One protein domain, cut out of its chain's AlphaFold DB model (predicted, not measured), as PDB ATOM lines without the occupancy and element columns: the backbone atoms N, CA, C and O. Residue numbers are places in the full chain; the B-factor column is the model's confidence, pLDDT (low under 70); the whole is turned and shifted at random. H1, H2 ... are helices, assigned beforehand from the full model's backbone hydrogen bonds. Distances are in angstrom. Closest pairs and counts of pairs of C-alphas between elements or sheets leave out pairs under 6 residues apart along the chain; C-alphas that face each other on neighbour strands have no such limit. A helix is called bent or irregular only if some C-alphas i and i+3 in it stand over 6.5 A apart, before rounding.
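What this domain is: This is residues 200 to 316 of the 498 residues of an uncharacterized protein of Butyricimonas faecalis (UniProt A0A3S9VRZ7). A long, loose rod is built along the helix H4: H2 and H3 pack on its first part as an up-and-down bundle of three, each helix running against the one before it, and at its far end H5 folds back and H6 runs outward again. Residues 309 to 316 stick out at one end of the rod, and H1 sits near H2 and H3 towards the other. The printed part has 117 residues with six named helices, H1 to H6 in order, and no named strand; the class is all helix. The radius of gyration of the C-alphas is 19.3 A, and the spans are 71 by 21 by 20 A.

Where its parts are: H1 is residues 202 to 211, beginning at C-alpha 202 (-49.508, 15.247, 141.638). H2 is residues 219 to 232, 20.1 A long, and H3 residues 234 to 244. H4, residues 249 to 276, measures 40.2 A; it is irregular, with C-alphas 250 and 253 8.0 A apart, and has a kink of 27 degrees near residue 256. H5 is residues 279 to 287; H6, residues 294 to 315, measures 31.3 A and ends at (-23.632, -30.246, 123.505).

How they stand to each other: The hub H4 touches H3 with residues 255 to 266 alone, closest at the C-alphas of Ile 235 and Leu 262, 6.0 A. H5 and H6 form a hairpin at a shallow tilt of 20 degrees; their closest C-alphas, Trp 282 and Arg 301, are 6.0 A apart. Every O i to N i+4 pair is within hydrogen-bond range in H1, H2, H3, H5 and H6, and 22 of 24 are in H4.

The domain as a whole: The printed part has no cut, and no link is long. Confidence is low, under 70, at residues 200 to 222 and 247 to 250.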
ATOM      1  N   TYR A 200     -49.668  21.130 146.280       48.53
ATOM      2  CA  TYR A 200     -48.361  20.530 146.603       48.53
ATOM      3  C   TYR A 200     -48.261  19.027 146.254       48.53
ATOM      4  O   TYR A 200     -47.376  18.333 146.751       48.53
ATOM      5  N   SER A 201     -49.158  18.483 145.417       54.50
ATOM      6  CA  SER A 201     -49.105  17.065 145.011       54.50
ATOM      7  C   SER A 201     -49.609  16.796 143.589       54.50
ATOM      8  O   SER A 201     -50.491  17.500 143.088       54.50
ATOM      9  N   GLU A 202     -49.096  15.724 142.970       51.56
ATOM     10  CA  GLU A 202     -49.508  15.247 141.638       51.56
ATOM     11  C   GLU A 202     -51.017  14.963 141.582       51.56
ATOM     12  O   GLU A 202     -51.702  15.413 140.667       51.56
ATOM     13  N   ARG A 203     -51.557  14.293 142.611       53.47
ATOM     14  CA  ARG A 203     -52.986  13.955 142.717       53.47
ATOM     15  C   ARG A 203     -53.869  15.195 142.639       53.47
ATOM     16  O   ARG A 203     -54.754  15.263 141.795       53.47
ATOM     17  N   THR A 204     -53.571  16.203 143.460       58.06
ATOM     18  CA  THR A 204     -54.343  17.454 143.487       58.06
ATOM     19  C   THR A 204     -54.255  18.239 142.179       58.06
ATOM     20  O   THR A 204     -55.224  18.909 141.835       58.06
ATOM     21  N   LEU A 205     -53.157  18.133 141.415       61.34
ATOM     22  CA  LEU A 205     -53.083  18.738 140.082       61.34
ATOM     23  C   LEU A 205     -53.926  17.962 139.057       61.34
ATOM     24  O   LEU A 205     -54.673  18.577 138.300       61.34
ATOM     25  N   VAL A 206     -53.843  16.627 139.039       61.38
ATOM     26  CA  VAL A 206     -54.632  15.783 138.121       61.38
ATOM     27  C   VAL A 206     -56.133  15.963 138.373       61.38
ATOM     28  O   VAL A 206     -56.886  16.160 137.417       61.38
ATOM     29  N   ASP A 207     -56.559  15.987 139.639       65.19
ATOM     30  CA  ASP A 207     -57.947  16.256 140.032       65.19
ATOM     31  C   ASP A 207     -58.389  17.675 139.613       65.19
ATOM     32  O   ASP A 207     -59.469  17.848 139.044       65.19
ATOM     33  N   PHE A 208     -57.542  18.694 139.823       64.00
ATOM     34  CA  PHE A 208     -57.807  20.077 139.403       64.00
ATOM     35  C   PHE A 208     -57.947  20.209 137.877       64.00
ATOM     36  O   PHE A 208     -58.855  20.888 137.404       64.00
ATOM     37  N   ILE A 209     -57.104  19.529 137.097       63.66
ATOM     38  CA  ILE A 209     -57.127  19.575 135.626       63.66
ATOM     39  C   ILE A 209     -58.380  18.898 135.055       63.66
ATOM     40  O   ILE A 209     -58.992  19.439 134.134       63.66
ATOM     41  N   HIS A 210     -58.813  17.769 135.624       64.00
ATOM     42  CA  HIS A 210     -60.083  17.134 135.244       64.00
ATOM     43  C   HIS A 210     -61.300  17.995 135.625       64.00
ATOM     44  O   HIS A 210     -62.301  18.007 134.908       64.00
ATOM     45  N   LYS A 211     -61.214  18.736 136.736       65.38
ATOM     46  CA  LYS A 211     -62.264  19.632 137.244       65.38
ATOM     47  C   LYS A 211     -62.344  20.966 136.482       65.38
ATOM     48  O   LYS A 211     -63.440  21.500 136.318       65.38
ATOM     49  N   TYR A 212     -61.215  21.483 135.989       60.34
ATOM     50  CA  TYR A 212     -61.088  22.793 135.331       60.34
ATOM     51  C   TYR A 212     -60.262  22.736 134.022       60.34
ATOM     52  O   TYR A 212     -59.246  23.425 133.893       60.34
ATOM     53  N   PRO A 213     -60.694  21.981 132.989       57.25
ATOM     54  CA  PRO A 213     -59.904  21.750 131.769       57.25
ATOM     55  C   PRO A 213     -59.610  23.011 130.934       57.25
ATOM     56  O   PRO A 213     -58.678  23.013 130.134       57.25
ATOM     57  N   ASN A 214     -60.373  24.093 131.135       58.09
ATOM     58  CA  ASN A 214     -60.202  25.392 130.467       58.09
ATOM     59  C   ASN A 214     -59.562  26.464 131.381       58.09
ATOM     60  O   ASN A 214     -59.740  27.661 131.142       58.09
ATOM     61  N   SER A 215     -58.861  26.057 132.448       62.25
ATOM     62  CA  SER A 215     -58.245  26.968 133.424       62.25
ATOM     63  C   SER A 215     -57.279  27.974 132.785       62.25
ATOM     64  O   SER A 215     -56.399  27.612 131.993       62.25
ATOM     65  N   LYS A 216     -57.395  29.245 133.194       53.31
ATOM     66  CA  LYS A 216     -56.517  30.349 132.764       53.31
ATOM     67  C   LYS A 216     -55.221  30.487 133.574       53.31
ATOM     68  O   LYS A 216     -54.432  31.374 133.258       53.31
ATOM     69  N   TYR A 217     -55.003  29.664 134.599       55.91
ATOM     70  CA  TYR A 217     -53.800  29.745 135.430       55.91
ATOM     71  C   TYR A 217     -52.560  29.166 134.744       55.91
ATOM     72  O   TYR A 217     -52.665  28.403 133.778       55.91
ATOM     73  N   ASP A 218     -51.389  29.547 135.260       56.97
ATOM     74  CA  ASP A 218     -50.059  29.185 134.752       56.97
ATOM     75  C   ASP A 218     -49.671  27.754 135.177       56.97
ATOM     76  O   ASP A 218     -48.677  27.476 135.842       56.97
ATOM     77  N   THR A 219     -50.551  26.815 134.839       62.34
ATOM     78  CA  THR A 219     -50.435  25.376 135.114       62.34
ATOM     79  C   THR A 219     -49.237  24.723 134.434       62.34
ATOM     80  O   THR A 219     -48.874  23.597 134.767       62.34
ATOM     81  N   ASP A 220     -48.665  25.397 133.445       64.31
ATOM     82  CA  ASP A 220     -47.783  24.798 132.459       64.31
ATOM     83  C   ASP A 220     -46.373  24.638 133.040       64.31
ATOM     84  O   ASP A 220     -45.749  23.607 132.816       64.31
ATOM     85  N   GLU A 221     -45.916  25.563 133.892       66.44
ATOM     86  CA  GLU A 221     -44.674  25.415 134.668       66.44
ATOM     87  C   GLU A 221     -44.746  24.213 135.631       66.44
ATOM     88  O   GLU A 221     -43.825  23.395 135.687       66.44
ATOM     89  N   ILE A 222     -45.881  24.035 136.316       66.38
ATOM     90  CA  ILE A 222     -46.113  22.898 137.222       66.38
ATOM     91  C   ILE A 222     -46.194  21.581 136.428       66.38
ATOM     92  O   ILE A 222     -45.573  20.588 136.803       66.38
ATOM     93  N   CYS A 223     -46.910  21.568 135.300       70.81
ATOM     94  CA  CYS A 223     -47.023  20.396 134.427       70.81
ATOM     95  C   CYS A 223     -45.667  20.013 133.803       70.81
ATOM     96  O   CYS A 223     -45.325  18.833 133.748       70.81
ATOM     97  N   ASN A 224     -44.844  20.999 133.428       75.88
ATOM     98  CA  ASN A 224     -43.471  20.790 132.965       75.88
ATOM     99  C   ASN A 224     -42.566  20.235 134.084       75.88
ATOM    100  O   ASN A 224     -41.717  19.388 133.816       75.88
ATOM    101  N   SER A 225     -42.765  20.647 135.342       72.81
ATOM    102  CA  SER A 225     -42.059  20.077 136.502       72.81
ATOM    103  C   SER A 225     -42.409  18.597 136.725       72.81
ATOM    104  O   SER A 225     -41.516  17.757 136.886       72.81
ATOM    105  N   PHE A 226     -43.694  18.234 136.629       74.31
ATOM    106  CA  PHE A 226     -44.123  16.830 136.652       74.31
ATOM    107  C   PHE A 226     -43.612  16.035 135.442       74.31
ATOM    108  O   PHE A 226     -43.185  14.895 135.615       74.31
ATOM    109  N   LEU A 227     -43.576  16.629 134.245       81.31
ATOM    110  CA  LEU A 227     -42.985  16.011 133.054       81.31
ATOM    111  C   LEU A 227     -41.489  15.726 133.254       81.31
ATOM    112  O   LEU A 227     -41.049  14.610 132.989       81.31
ATOM    113  N   ASN A 228     -40.714  16.684 133.770       80.25
ATOM    114  CA  ASN A 228     -39.291  16.491 134.064       80.25
ATOM    115  C   ASN A 228     -39.079  15.385 135.111       80.25
ATOM    116  O   ASN A 228     -38.291  14.469 134.881       80.25
ATOM    117  N   THR A 229     -39.862  15.398 136.193       77.44
ATOM    118  CA  THR A 229     -39.844  14.343 137.223       77.44
ATOM    119  C   THR A 229     -40.193  12.969 136.633       77.44
ATOM    120  O   THR A 229     -39.587  11.958 136.987       77.44
ATOM    121  N   ALA A 230     -41.136  12.910 135.685       79.75
ATOM    122  CA  ALA A 230     -41.488  11.679 134.985       79.75
ATOM    123  C   ALA A 230     -40.382  11.205 134.025       79.75
ATOM    124  O   ALA A 230     -40.143  10.003 133.929       79.75
ATOM    125  N   ILE A 231     -39.677  12.122 133.352       82.31
ATOM    126  CA  ILE A 231     -38.514  11.812 132.505       82.31
ATOM    127  C   ILE A 231     -37.365  11.240 133.349       82.31
ATOM    128  O   ILE A 231     -36.781  10.229 132.958       82.31
ATOM    129  N   GLU A 232     -37.080  11.828 134.515       80.25
ATOM    130  CA  GLU A 232     -36.089  11.321 135.478       80.25
ATOM    131  C   GLU A 232     -36.497   9.957 136.063       80.25
ATOM    132  O   GLU A 232     -35.671   9.050 136.164       80.25
ATOM    133  N   GLY A 233     -37.788   9.764 136.361       74.31
ATOM    134  CA  GLY A 233     -38.369   8.480 136.774       74.31
ATOM    135  C   GLY A 233     -38.506   7.430 135.654       74.31
ATOM    136  O   GLY A 233     -38.935   6.302 135.915       74.31
ATOM    137  N   GLY A 234     -38.149   7.773 134.414       81.31
ATOM    138  CA  GLY A 234     -38.072   6.860 133.275       81.31
ATOM    139  C   GLY A 234     -39.399   6.211 132.853       81.31
ATOM    140  O   GLY A 234     -40.492   6.742 133.047       81.31
ATOM    141  N   ILE A 235     -39.299   5.030 132.231       83.56
ATOM    142  CA  ILE A 235     -40.426   4.315 131.598       83.56
ATOM    143  C   ILE A 235     -41.651   4.132 132.527       83.56
ATOM    144  O   ILE A 235     -42.767   4.358 132.050       83.56
ATOM    145  N   PRO A 236     -41.517   3.754 133.819       82.56
ATOM    146  CA  PRO A 236     -42.670   3.623 134.712       82.56
ATOM    147  C   PRO A 236     -43.365   4.961 134.997       82.56
ATOM    148  O   PRO A 236     -44.591   5.031 134.916       82.56
ATOM    149  N   ALA A 237     -42.608   6.026 135.280       79.31
ATOM    150  CA  ALA A 237     -43.176   7.328 135.629       79.31
ATOM    151  C   ALA A 237     -43.800   8.029 134.409       79.31
ATOM    152  O   ALA A 237     -44.932   8.508 134.488       79.31
ATOM    153  N   LEU A 238     -43.140   7.980 133.243       84.75
ATOM    154  CA  LEU A 238     -43.708   8.462 131.977       84.75
ATOM    155  C   LEU A 238     -45.044   7.792 131.641       84.75
ATOM    156  O   LEU A 238     -45.945   8.449 131.130       84.75
ATOM    157  N   LYS A 239     -45.212   6.501 131.950       83.62
ATOM    158  CA  LYS A 239     -46.490   5.800 131.756       83.62
ATOM    159  C   LYS A 239     -47.599   6.291 132.680       83.62
ATOM    160  O   LYS A 239     -48.737   6.402 132.222       83.62
ATOM    161  N   VAL A 240     -47.291   6.578 133.945       82.62
ATOM    162  CA  VAL A 240     -48.259   7.172 134.886       82.62
ATOM    163  C   VAL A 240     -48.682   8.551 134.379       82.62
ATOM    164  O   VAL A 240     -49.874   8.787 134.205       82.62
ATOM    165  N   PHE A 241     -47.720   9.396 133.995       83.06
ATOM    166  CA  PHE A 241     -47.979  10.709 133.398       83.06
ATOM    167  C   PHE A 241     -48.856  10.613 132.132       83.06
ATOM    168  O   PHE A 241     -49.931  11.202 132.068       83.06
ATOM    169  N   ILE A 242     -48.471   9.801 131.144       84.06
ATOM    170  CA  ILE A 242     -49.241   9.609 129.899       84.06
ATOM    171  C   ILE A 242     -50.662   9.098 130.179       84.06
ATOM    172  O   ILE A 242     -51.583   9.472 129.462       84.06
ATOM    173  N   THR A 243     -50.864   8.288 131.223       82.62
ATOM    174  CA  THR A 243     -52.201   7.819 131.624       82.62
ATOM    175  C   THR A 243     -53.026   8.941 132.262       82.62
ATOM    176  O   THR A 243     -54.185   9.120 131.898       82.62
ATOM    177  N   ASN A 244     -52.427   9.722 133.166       75.56
ATOM    178  CA  ASN A 244     -53.094  10.789 133.922       75.56
ATOM    179  C   ASN A 244     -53.446  12.022 133.067       75.56
ATOM    180  O   ASN A 244     -54.428  12.703 133.353       75.56
ATOM    181  N   PHE A 245     -52.658  12.316 132.026       73.94
ATOM    182  CA  PHE A 245     -52.788  13.531 131.206       73.94
ATOM    183  C   PHE A 245     -53.336  13.277 129.786       73.94
ATOM    184  O   PHE A 245     -53.401  14.202 128.979       73.94
ATOM    185  N   LYS A 246     -53.759  12.043 129.469       72.25
ATOM    186  CA  LYS A 246     -54.168  11.613 128.115       72.25
ATOM    187  C   LYS A 246     -55.236  12.486 127.458       72.25
ATOM    188  O   LYS A 246     -55.116  12.830 126.285       72.25
ATOM    189  N   ASP A 247     -56.285  12.810 128.205       67.62
ATOM    190  CA  ASP A 247     -57.467  13.510 127.692       67.62
ATOM    191  C   ASP A 247     -57.447  15.018 128.061       67.62
ATOM    192  O   ASP A 247     -58.401  15.758 127.820       67.62
ATOM    193  N   ALA A 248     -56.329  15.502 128.623       63.47
ATOM    194  CA  ALA A 248     -56.170  16.858 129.139       63.47
ATOM    195  C   ALA A 248     -55.755  17.850 128.033       63.47
ATOM    196  O   ALA A 248     -54.586  18.215 127.904       63.47
ATOM    197  N   GLY A 249     -56.725  18.306 127.231       67.88
ATOM    198  CA  GLY A 249     -56.498  19.073 125.993       67.88
ATOM    199  C   GLY A 249     -55.525  20.265 126.082       67.88
ATOM    200  O   GLY A 249     -54.744  20.470 125.148       67.88
ATOM    201  N   LYS A 250     -55.504  21.001 127.207       67.00
ATOM    202  CA  LYS A 250     -54.553  22.107 127.449       67.00
ATOM    203  C   LYS A 250     -53.084  21.649 127.422       67.00
ATOM    204  O   LYS A 250     -52.242  22.367 126.898       67.00
ATOM    205  N   PHE A 251     -52.789  20.438 127.896       70.19
ATOM    206  CA  PHE A 251     -51.433  19.879 128.024       70.19
ATOM    207  C   PHE A 251     -51.084  18.894 126.903       70.19
ATOM    208  O   PHE A 251     -50.219  18.028 127.053       70.19
ATOM    209  N   SER A 252     -51.762  19.010 125.756       73.44
ATOM    210  CA  SER A 252     -51.547  18.125 124.608       73.44
ATOM    211  C   SER A 252     -50.102  18.140 124.088       73.44
ATOM    212  O   SER A 252     -49.675  17.161 123.479       73.44
ATOM    213  N   GLU A 253     -49.321  19.193 124.354       79.94
ATOM    214  CA  GLU A 253     -47.901  19.258 123.992       79.94
ATOM    215  C   GLU A 253     -47.001  18.509 124.992       79.94
ATOM    216  O   GLU A 253     -46.194  17.681 124.571       79.94
ATOM    217  N   GLN A 254     -47.194  18.683 126.305       82.19
ATOM    218  CA  GLN A 254     -46.506  17.881 127.328       82.19
ATOM    219  C   GLN A 254     -46.819  16.387 127.166       82.19
ATOM    220  O   GLN A 254     -45.926  15.548 127.277       82.19
ATOM    221  N   TYR A 255     -48.065  16.042 126.822       81.38
ATOM    222  CA  TYR A 255     -48.464  14.671 126.499       81.38
ATOM    223  C   TYR A 255     -47.704  14.106 125.283       81.38
ATOM    224  O   TYR A 255     -47.228  12.966 125.334       81.38
ATOM    225  N   LYS A 256     -47.539  14.887 124.200       84.81
ATOM    226  CA  LYS A 256     -46.716  14.490 123.039       84.81
ATOM    227  C   LYS A 256     -45.257  14.288 123.437       84.81
ATOM    228  O   LYS A 256     -44.676  13.273 123.062       84.81
ATOM    229  N   GLN A 257     -44.680  15.209 124.209       86.69
ATOM    230  CA  GLN A 257     -43.287  15.134 124.659       86.69
ATOM    231  C   GLN A 257     -43.045  13.907 125.551       86.69
ATOM    232  O   GLN A 257     -42.101  13.157 125.306       86.69
ATOM    233  N   ALA A 258     -43.937  13.634 126.510       85.69
ATOM    234  CA  ALA A 258     -43.899  12.417 127.319       85.69
ATOM    235  C   ALA A 258     -44.002  11.154 126.451       85.69
ATOM    236  O   ALA A 258     -43.218  10.221 126.618       85.69
ATOM    237  N   SER A 259     -44.938  11.135 125.496       86.19
ATOM    238  CA  SER A 259     -45.167  10.000 124.592       86.19
ATOM    239  C   SER A 259     -43.967   9.728 123.683       86.19
ATOM    240  O   SER A 259     -43.571   8.572 123.524       86.19
ATOM    241  N   LEU A 260     -43.349  10.779 123.134       89.19
ATOM    242  CA  LEU A 260     -42.117  10.687 122.351       89.19
ATOM    243  C   LEU A 260     -40.964  10.180 123.226       89.19
ATOM    244  O   LEU A 260     -40.292   9.226 122.855       89.19
ATOM    245  N   LYS A 261     -40.784  10.733 124.432       90.62
ATOM    246  CA  LYS A 261     -39.685  10.325 125.315       90.62
ATOM    247  C   LYS A 261     -39.838   8.893 125.832       90.62
ATOM    248  O   LYS A 261     -38.847   8.172 125.935       90.62
ATOM    249  N   LEU A 262     -41.070   8.449 126.096       88.44
ATOM    250  CA  LEU A 262     -41.375   7.046 126.387       88.44
ATOM    251  C   LEU A 262     -41.028   6.157 125.185       88.44
ATOM    252  O   LEU A 262     -40.481   5.069 125.381       88.44
ATOM    253  N   LYS A 263     -41.322   6.611 123.957       89.19
ATOM    254  CA  LYS A 263     -40.961   5.899 122.726       89.19
ATOM    255  C   LYS A 263     -39.442   5.745 122.619       89.19
ATOM    256  O   LYS A 263     -38.973   4.611 122.574       89.19
ATOM    257  N   ASP A 264     -38.698   6.849 122.690       90.38
ATOM    258  CA  ASP A 264     -37.232   6.874 122.609       90.38
ATOM    259  C   ASP A 264     -36.585   5.923 123.627       90.38
ATOM    260  O   ASP A 264     -35.694   5.149 123.284       90.38
ATOM    261  N   LEU A 265     -37.043   5.956 124.885       89.00
ATOM    262  CA  LEU A 265     -36.509   5.109 125.954       89.00
ATOM    263  C   LEU A 265     -36.844   3.626 125.746       89.00
ATOM    264  O   LEU A 265     -36.009   2.769 126.034       89.00
ATOM    265  N   CYS A 266     -38.032   3.304 125.222       89.75
ATOM    266  CA  CYS A 266     -38.378   1.927 124.869       89.75
ATOM    267  C   CYS A 266     -37.534   1.415 123.690       89.75
ATOM    268  O   CYS A 266     -37.078   0.275 123.738       89.75
ATOM    269  N   GLU A 267     -37.277   2.243 122.672       91.00
ATOM    270  CA  GLU A 267     -36.427   1.893 121.521       91.00
ATOM    271  C   GLU A 267     -34.950   1.740 121.921       91.00
ATOM    272  O   GLU A 267     -34.304   0.771 121.521       91.00
ATOM    273  N   GLN A 268     -34.431   2.610 122.795       90.38
ATOM    274  CA  GLN A 268     -33.079   2.490 123.357       90.38
ATOM    275  C   GLN A 268     -32.915   1.229 124.216       90.38
ATOM    276  O   GLN A 268     -31.929   0.504 124.068       90.38
ATOM    277  N   MET A 269     -33.885   0.924 125.084       88.75
ATOM    278  CA  MET A 269     -33.861  -0.304 125.884       88.75
ATOM    279  C   MET A 269     -33.989  -1.558 125.012       88.75
ATOM    280  O   MET A 269     -33.287  -2.533 125.262       88.75
ATOM    281  N   PHE A 270     -34.798  -1.533 123.950       91.00
ATOM    282  CA  PHE A 270     -34.894  -2.636 122.990       91.00
ATOM    283  C   PHE A 270     -33.584  -2.852 122.216       91.00
ATOM    284  O   PHE A 270     -33.119  -3.984 122.100       91.00
ATOM    285  N   ALA A 271     -32.926  -1.777 121.764       91.56
ATOM    286  CA  ALA A 271     -31.601  -1.854 121.143       91.56
ATOM    287  C   ALA A 271     -30.534  -2.406 122.111       91.56
ATOM    288  O   ALA A 271     -29.702  -3.224 121.718       91.56
ATOM    289  N   LYS A 272     -30.603  -2.037 123.399       91.88
ATOM    290  CA  LYS A 272     -29.769  -2.630 124.456       91.88
ATOM    291  C   LYS A 272     -30.047  -4.133 124.616       91.88
ATOM    292  O   LYS A 272     -29.089  -4.905 124.660       91.88
ATOM    293  N   CYS A 273     -31.315  -4.555 124.627       91.50
ATOM    294  CA  CYS A 273     -31.699  -5.973 124.686       91.50
ATOM    295  C   CYS A 273     -31.164  -6.762 123.483       91.50
ATOM    296  O   CYS A 273     -30.603  -7.833 123.679       91.50
ATOM    297  N   LEU A 274     -31.238  -6.210 122.265       90.75
ATOM    298  CA  LEU A 274     -30.636  -6.812 121.066       90.75
ATOM    299  C   LEU A 274     -29.107  -6.949 121.168       90.75
ATOM    300  O   LEU A 274     -28.555  -7.933 120.688       90.75
ATOM    301  N   SER A 275     -28.417  -5.983 121.787       90.38
ATOM    302  CA  SER A 275     -26.948  -6.001 121.907       90.38
ATOM    303  C   SER A 275     -26.409  -6.929 123.006       90.38
ATOM    304  O   SER A 275     -25.298  -7.436 122.878       90.38
ATOM    305  N   ILE A 276     -27.184  -7.153 124.074       92.19
ATOM    306  CA  ILE A 276     -26.832  -8.057 125.186       92.19
ATOM    307  C   ILE A 276     -27.340  -9.481 124.914       92.19
ATOM    308  O   ILE A 276     -26.658 -10.452 125.230       92.19
ATOM    309  N   ASN A 277     -28.536  -9.588 124.334       88.56
ATOM    310  CA  ASN A 277     -29.258 -10.804 123.965       88.56
ATOM    311  C   ASN A 277     -29.229 -11.926 125.024       88.56
ATOM    312  O   ASN A 277     -28.867 -13.066 124.736       88.56
ATOM    313  N   THR A 278     -29.631 -11.604 126.258       90.94
ATOM    314  CA  THR A 278     -29.866 -12.581 127.335       90.94
ATOM    315  C   THR A 278     -31.349 -12.664 127.692       90.94
ATOM    316  O   THR A 278     -32.087 -11.686 127.565       90.94
ATOM    317  N   ILE A 279     -31.789 -13.834 128.169       90.62
ATOM    318  CA  ILE A 279     -33.178 -14.067 128.599       90.62
ATOM    319  C   ILE A 279     -33.582 -13.071 129.696       90.62
ATOM    320  O   ILE A 279     -34.644 -12.466 129.585       90.62
ATOM    321  N   ASP A 280     -32.708 -12.832 130.678       90.50
ATOM    322  CA  ASP A 280     -32.974 -11.922 131.799       90.50
ATOM    323  C   ASP A 280     -33.206 -10.477 131.327       90.50
ATOM    324  O   ASP A 280     -34.149  -9.822 131.763       90.50
ATOM    325  N   CYS A 281     -32.404  -9.994 130.368       90.06
ATOM    326  CA  CYS A 281     -32.549  -8.644 129.815       90.06
ATOM    327  C   CYS A 281     -33.856  -8.496 129.013       90.06
ATOM    328  O   CYS A 281     -34.541  -7.475 129.110       90.06
ATOM    329  N   TRP A 282     -34.257  -9.544 128.282       92.31
ATOM    330  CA  TRP A 282     -35.569  -9.590 127.639       92.31
ATOM    331  C   TRP A 282     -36.724  -9.651 128.652       92.31
ATOM    332  O   TRP A 282     -37.744  -8.997 128.433       92.31
ATOM    333  N   ASP A 283     -36.587 -10.386 129.760       91.31
ATOM    334  CA  ASP A 283     -37.603 -10.451 130.819       91.31
ATOM    335  C   ASP A 283     -37.764  -9.117 131.562       91.31
ATOM    336  O   ASP A 283     -38.899  -8.679 131.762       91.31
ATOM    337  N   GLU A 284     -36.671  -8.422 131.901       90.06
ATOM    338  CA  GLU A 284     -36.712  -7.047 132.431       90.06
ATOM    339  C   GLU A 284     -37.504  -6.117 131.498       90.06
ATOM    340  O   GLU A 284     -38.415  -5.402 131.928       90.06
ATOM    341  N   PHE A 285     -37.212  -6.157 130.194       90.19
ATOM    342  CA  PHE A 285     -37.893  -5.320 129.207       90.19
ATOM    343  C   PHE A 285     -39.375  -5.690 129.023       90.19
ATOM    344  O   PHE A 285     -40.221  -4.804 128.888       90.19
ATOM    345  N   ILE A 286     -39.729  -6.978 129.074       91.19
ATOM    346  CA  ILE A 286     -41.124  -7.439 128.983       91.19
ATOM    347  C   ILE A 286     -41.919  -7.060 130.245       91.19
ATOM    348  O   ILE A 286     -43.084  -6.664 130.124       91.19
ATOM    349  N   GLN A 287     -41.309  -7.086 131.437       89.88
ATOM    350  CA  GLN A 287     -41.943  -6.633 132.685       89.88
ATOM    351  C   GLN A 287     -42.345  -5.150 132.641       89.88
ATOM    352  O   GLN A 287     -43.402  -4.786 133.164       89.88
ATOM    353  N   LEU A 288     -41.584  -4.305 131.932       84.62
ATOM    354  CA  LEU A 288     -41.944  -2.903 131.680       84.62
ATOM    355  C   LEU A 288     -43.175  -2.737 130.762       84.62
ATOM    356  O   LEU A 288     -43.690  -1.622 130.637       84.62
ATOM    357  N   LYS A 289     -43.685  -3.811 130.138       84.62
ATOM    358  CA  LYS A 289     -44.869  -3.856 129.248       84.62
ATOM    359  C   LYS A 289     -44.866  -2.777 128.140       84.62
ATOM    360  O   LYS A 289     -45.801  -1.969 128.085       84.62
ATOM    361  N   PRO A 290     -43.824  -2.676 127.298       83.19
ATOM    362  CA  PRO A 290     -43.674  -1.602 126.312       83.19
ATOM    363  C   PRO A 290     -44.807  -1.635 125.264       83.19
ATOM    364  O   PRO A 290     -45.015  -2.678 124.642       83.19
ATOM    365  N   PRO A 291     -45.539  -0.523 125.036       76.06
ATOM    366  CA  PRO A 291     -46.864  -0.561 124.401       76.06
ATOM    367  C   PRO A 291     -46.904  -0.997 122.925       76.06
ATOM    368  O   PRO A 291     -47.978  -1.322 122.433       76.06
ATOM    369  N   TYR A 292     -45.765  -1.027 122.226       82.38
ATOM    370  CA  TYR A 292     -45.666  -1.428 120.813       82.38
ATOM    371  C   TYR A 292     -44.508  -2.405 120.512       82.38
ATOM    372  O   TYR A 292     -44.445  -2.939 119.409       82.38
ATOM    373  N   LEU A 293     -43.622  -2.693 121.480       88.44
ATOM    374  CA  LEU A 293     -42.476  -3.611 121.307       88.44
ATOM    375  C   LEU A 293     -42.632  -4.947 122.049       88.44
ATOM    376  O   LEU A 293     -41.822  -5.848 121.846       88.44
ATOM    377  N   ILE A 294     -43.662  -5.107 122.890       88.25
ATOM    378  CA  ILE A 294     -43.831  -6.305 123.732       88.25
ATOM    379  C   ILE A 294     -43.909  -7.609 122.922       88.25
ATOM    380  O   ILE A 294     -43.267  -8.584 123.299       88.25
ATOM    381  N   GLY A 295     -44.625  -7.621 121.791       87.62
ATOM    382  CA  GLY A 295     -44.766  -8.816 120.952       87.62
ATOM    383  C   GLY A 295     -43.461  -9.227 120.263       87.62
ATOM    384  O   GLY A 295     -43.126 -10.409 120.233       87.62
ATOM    385  N   GLU A 296     -42.681  -8.260 119.772       90.69
ATOM    386  CA  GLU A 296     -41.381  -8.552 119.160       90.69
ATOM    387  C   GLU A 296     -40.352  -8.965 120.223       90.69
ATOM    388  O   GLU A 296     -39.641  -9.939 120.019       90.69
ATOM    389  N   ALA A 297     -40.334  -8.332 121.402       90.25
ATOM    390  CA  ALA A 297     -39.480  -8.756 122.518       90.25
ATOM    391  C   ALA A 297     -39.805 -10.182 123.006       90.25
ATOM    392  O   ALA A 297     -38.899 -10.982 123.233       90.25
ATOM    393  N   GLN A 298     -41.091 -10.538 123.112       90.88
ATOM    394  CA  GLN A 298     -41.525 -11.906 123.424       90.88
ATOM    395  C   GLN A 298     -41.066 -12.912 122.358       90.88
ATOM    396  O   GLN A 298     -40.637 -14.017 122.700       90.88
ATOM    397  N   LYS A 299     -41.111 -12.527 121.078       91.94
ATOM    398  CA  LYS A 299     -40.611 -13.325 119.951       91.94
ATOM    399  C   LYS A 299     -39.091 -13.510 120.010       91.94
ATOM    400  O   LYS A 299     -38.653 -14.656 120.016       91.94
ATOM    401  N   GLN A 300     -38.310 -12.440 120.171       92.19
ATOM    402  CA  GLN A 300     -36.846 -12.502 120.319       92.19
ATOM    403  C   GLN A 300     -36.431 -13.382 121.512       92.19
ATOM    404  O   GLN A 300     -35.636 -14.306 121.354       92.19
ATOM    405  N   ARG A 301     -37.056 -13.195 122.686       92.69
ATOM    406  CA  ARG A 301     -36.841 -14.048 123.869       92.69
ATOM    407  C   ARG A 301     -37.143 -15.523 123.599       92.69
ATOM    408  O   ARG A 301     -36.417 -16.395 124.069       92.69
ATOM    409  N   SER A 302     -38.221 -15.807 122.869       89.25
ATOM    410  CA  SER A 302     -38.619 -17.180 122.534       89.25
ATOM    411  C   SER A 302     -37.643 -17.825 121.551       89.25
ATOM    412  O   SER A 302     -37.273 -18.978 121.739       89.25
ATOM    413  N   GLN A 303     -37.168 -17.072 120.554       91.25
ATOM    414  CA  GLN A 303     -36.129 -17.527 119.625       91.25
ATOM    415  C   GLN A 303     -34.823 -17.830 120.372       91.25
ATOM    416  O   GLN A 303     -34.286 -18.923 120.218       91.25
ATOM    417  N   LEU A 304     -34.384 -16.947 121.277       91.94
ATOM    418  CA  LEU A 304     -33.207 -17.175 122.119       91.94
ATOM    419  C   LEU A 304     -33.364 -18.398 123.045       91.94
ATOM    420  O   LEU A 304     -32.423 -19.179 123.190       91.94
ATOM    421  N   LYS A 305     -34.539 -18.609 123.661       90.38
ATOM    422  CA  LYS A 305     -34.804 -19.812 124.478       90.38
ATOM    423  C   LYS A 305     -34.697 -21.082 123.632       90.38
ATOM    424  O   LYS A 305     -34.097 -22.062 124.077       90.38
ATOM    425  N   ASP A 306     -35.236 -21.052 122.417       89.69
ATOM    426  CA  ASP A 306     -35.197 -22.177 121.486       89.69
ATOM    427  C   ASP A 306     -33.773 -22.461 120.974       89.69
ATOM    428  O   ASP A 306     -33.367 -23.624 120.922       89.69
ATOM    429  N   GLU A 307     -32.985 -21.426 120.669       90.56
ATOM    430  CA  GLU A 307     -31.568 -21.534 120.289       90.56
ATOM    431  C   GLU A 307     -30.716 -22.114 121.423       90.56
ATOM    432  O   GLU A 307     -29.994 -23.090 121.211       90.56
ATOM    433  N   LEU A 308     -30.847 -21.583 122.646       90.75
ATOM    434  CA  LEU A 308     -30.142 -22.085 123.831       90.75
ATOM    435  C   LEU A 308     -30.514 -23.541 124.147       90.75
ATOM    436  O   LEU A 308     -29.655 -24.323 124.560       90.75
ATOM    437  N   MET A 309     -31.775 -23.934 123.949       90.38
ATOM    438  CA  MET A 309     -32.191 -25.322 124.146       90.38
ATOM    439  C   MET A 309     -31.645 -26.243 123.050       90.38
ATOM    440  O   MET A 309     -31.153 -27.332 123.352       90.38
ATOM    441  N   MET A 310     -31.631 -25.804 121.791       90.31
ATOM    442  CA  MET A 310     -30.987 -26.562 120.718       90.31
ATOM    443  C   MET A 310     -29.469 -26.675 120.925       90.31
ATOM    444  O   MET A 310     -28.920 -27.749 120.693       90.31
ATOM    445  N   ASP A 311     -28.780 -25.639 121.405       90.81
ATOM    446  CA  ASP A 311     -27.353 -25.689 121.758       90.81
ATOM    447  C   ASP A 311     -27.072 -26.680 122.905       90.81
ATOM    448  O   ASP A 311     -26.201 -27.543 122.763       90.81
ATOM    449  N   LYS A 312     -27.871 -26.663 123.987       90.56
ATOM    450  CA  LYS A 312     -27.831 -27.704 125.037       90.56
ATOM    451  C   LYS A 312     -27.970 -29.105 124.434       90.56
ATOM    452  O   LYS A 312     -27.135 -29.971 124.696       90.56
ATOM    453  N   ILE A 313     -28.984 -29.324 123.590       90.00
ATOM    454  CA  ILE A 313     -29.224 -30.612 122.919       90.00
ATOM    455  C   ILE A 313     -28.019 -31.010 122.054       90.00
ATOM    456  O   ILE A 313     -27.635 -32.180 122.069       90.00
ATOM    457  N   HIS A 314     -27.372 -30.084 121.340       88.31
ATOM    458  CA  HIS A 314     -26.163 -30.376 120.561       88.31
ATOM    459  C   HIS A 314     -24.954 -30.723 121.442       88.31
ATOM    460  O   HIS A 314     -24.235 -31.665 121.104       88.31
ATOM    461  N   LYS A 315     -24.772 -30.052 122.587       90.62
ATOM    462  CA  LYS A 315     -23.632 -30.246 123.505       90.62
ATOM    463  C   LYS A 315     -23.652 -31.550 124.308       90.62
ATOM    464  O   LYS A 315     -22.583 -32.019 124.679       90.62
ATOM    465  N   VAL A 316     -24.819 -32.167 124.526       89.94
ATOM    466  CA  VAL A 316     -24.938 -33.510 125.140       89.94
ATOM    467  C   VAL A 316     -24.003 -34.514 124.444       89.94
ATOM    468  O   VAL A 316     -24.139 -34.739 123.238       89.94
TER     469      VAL A 316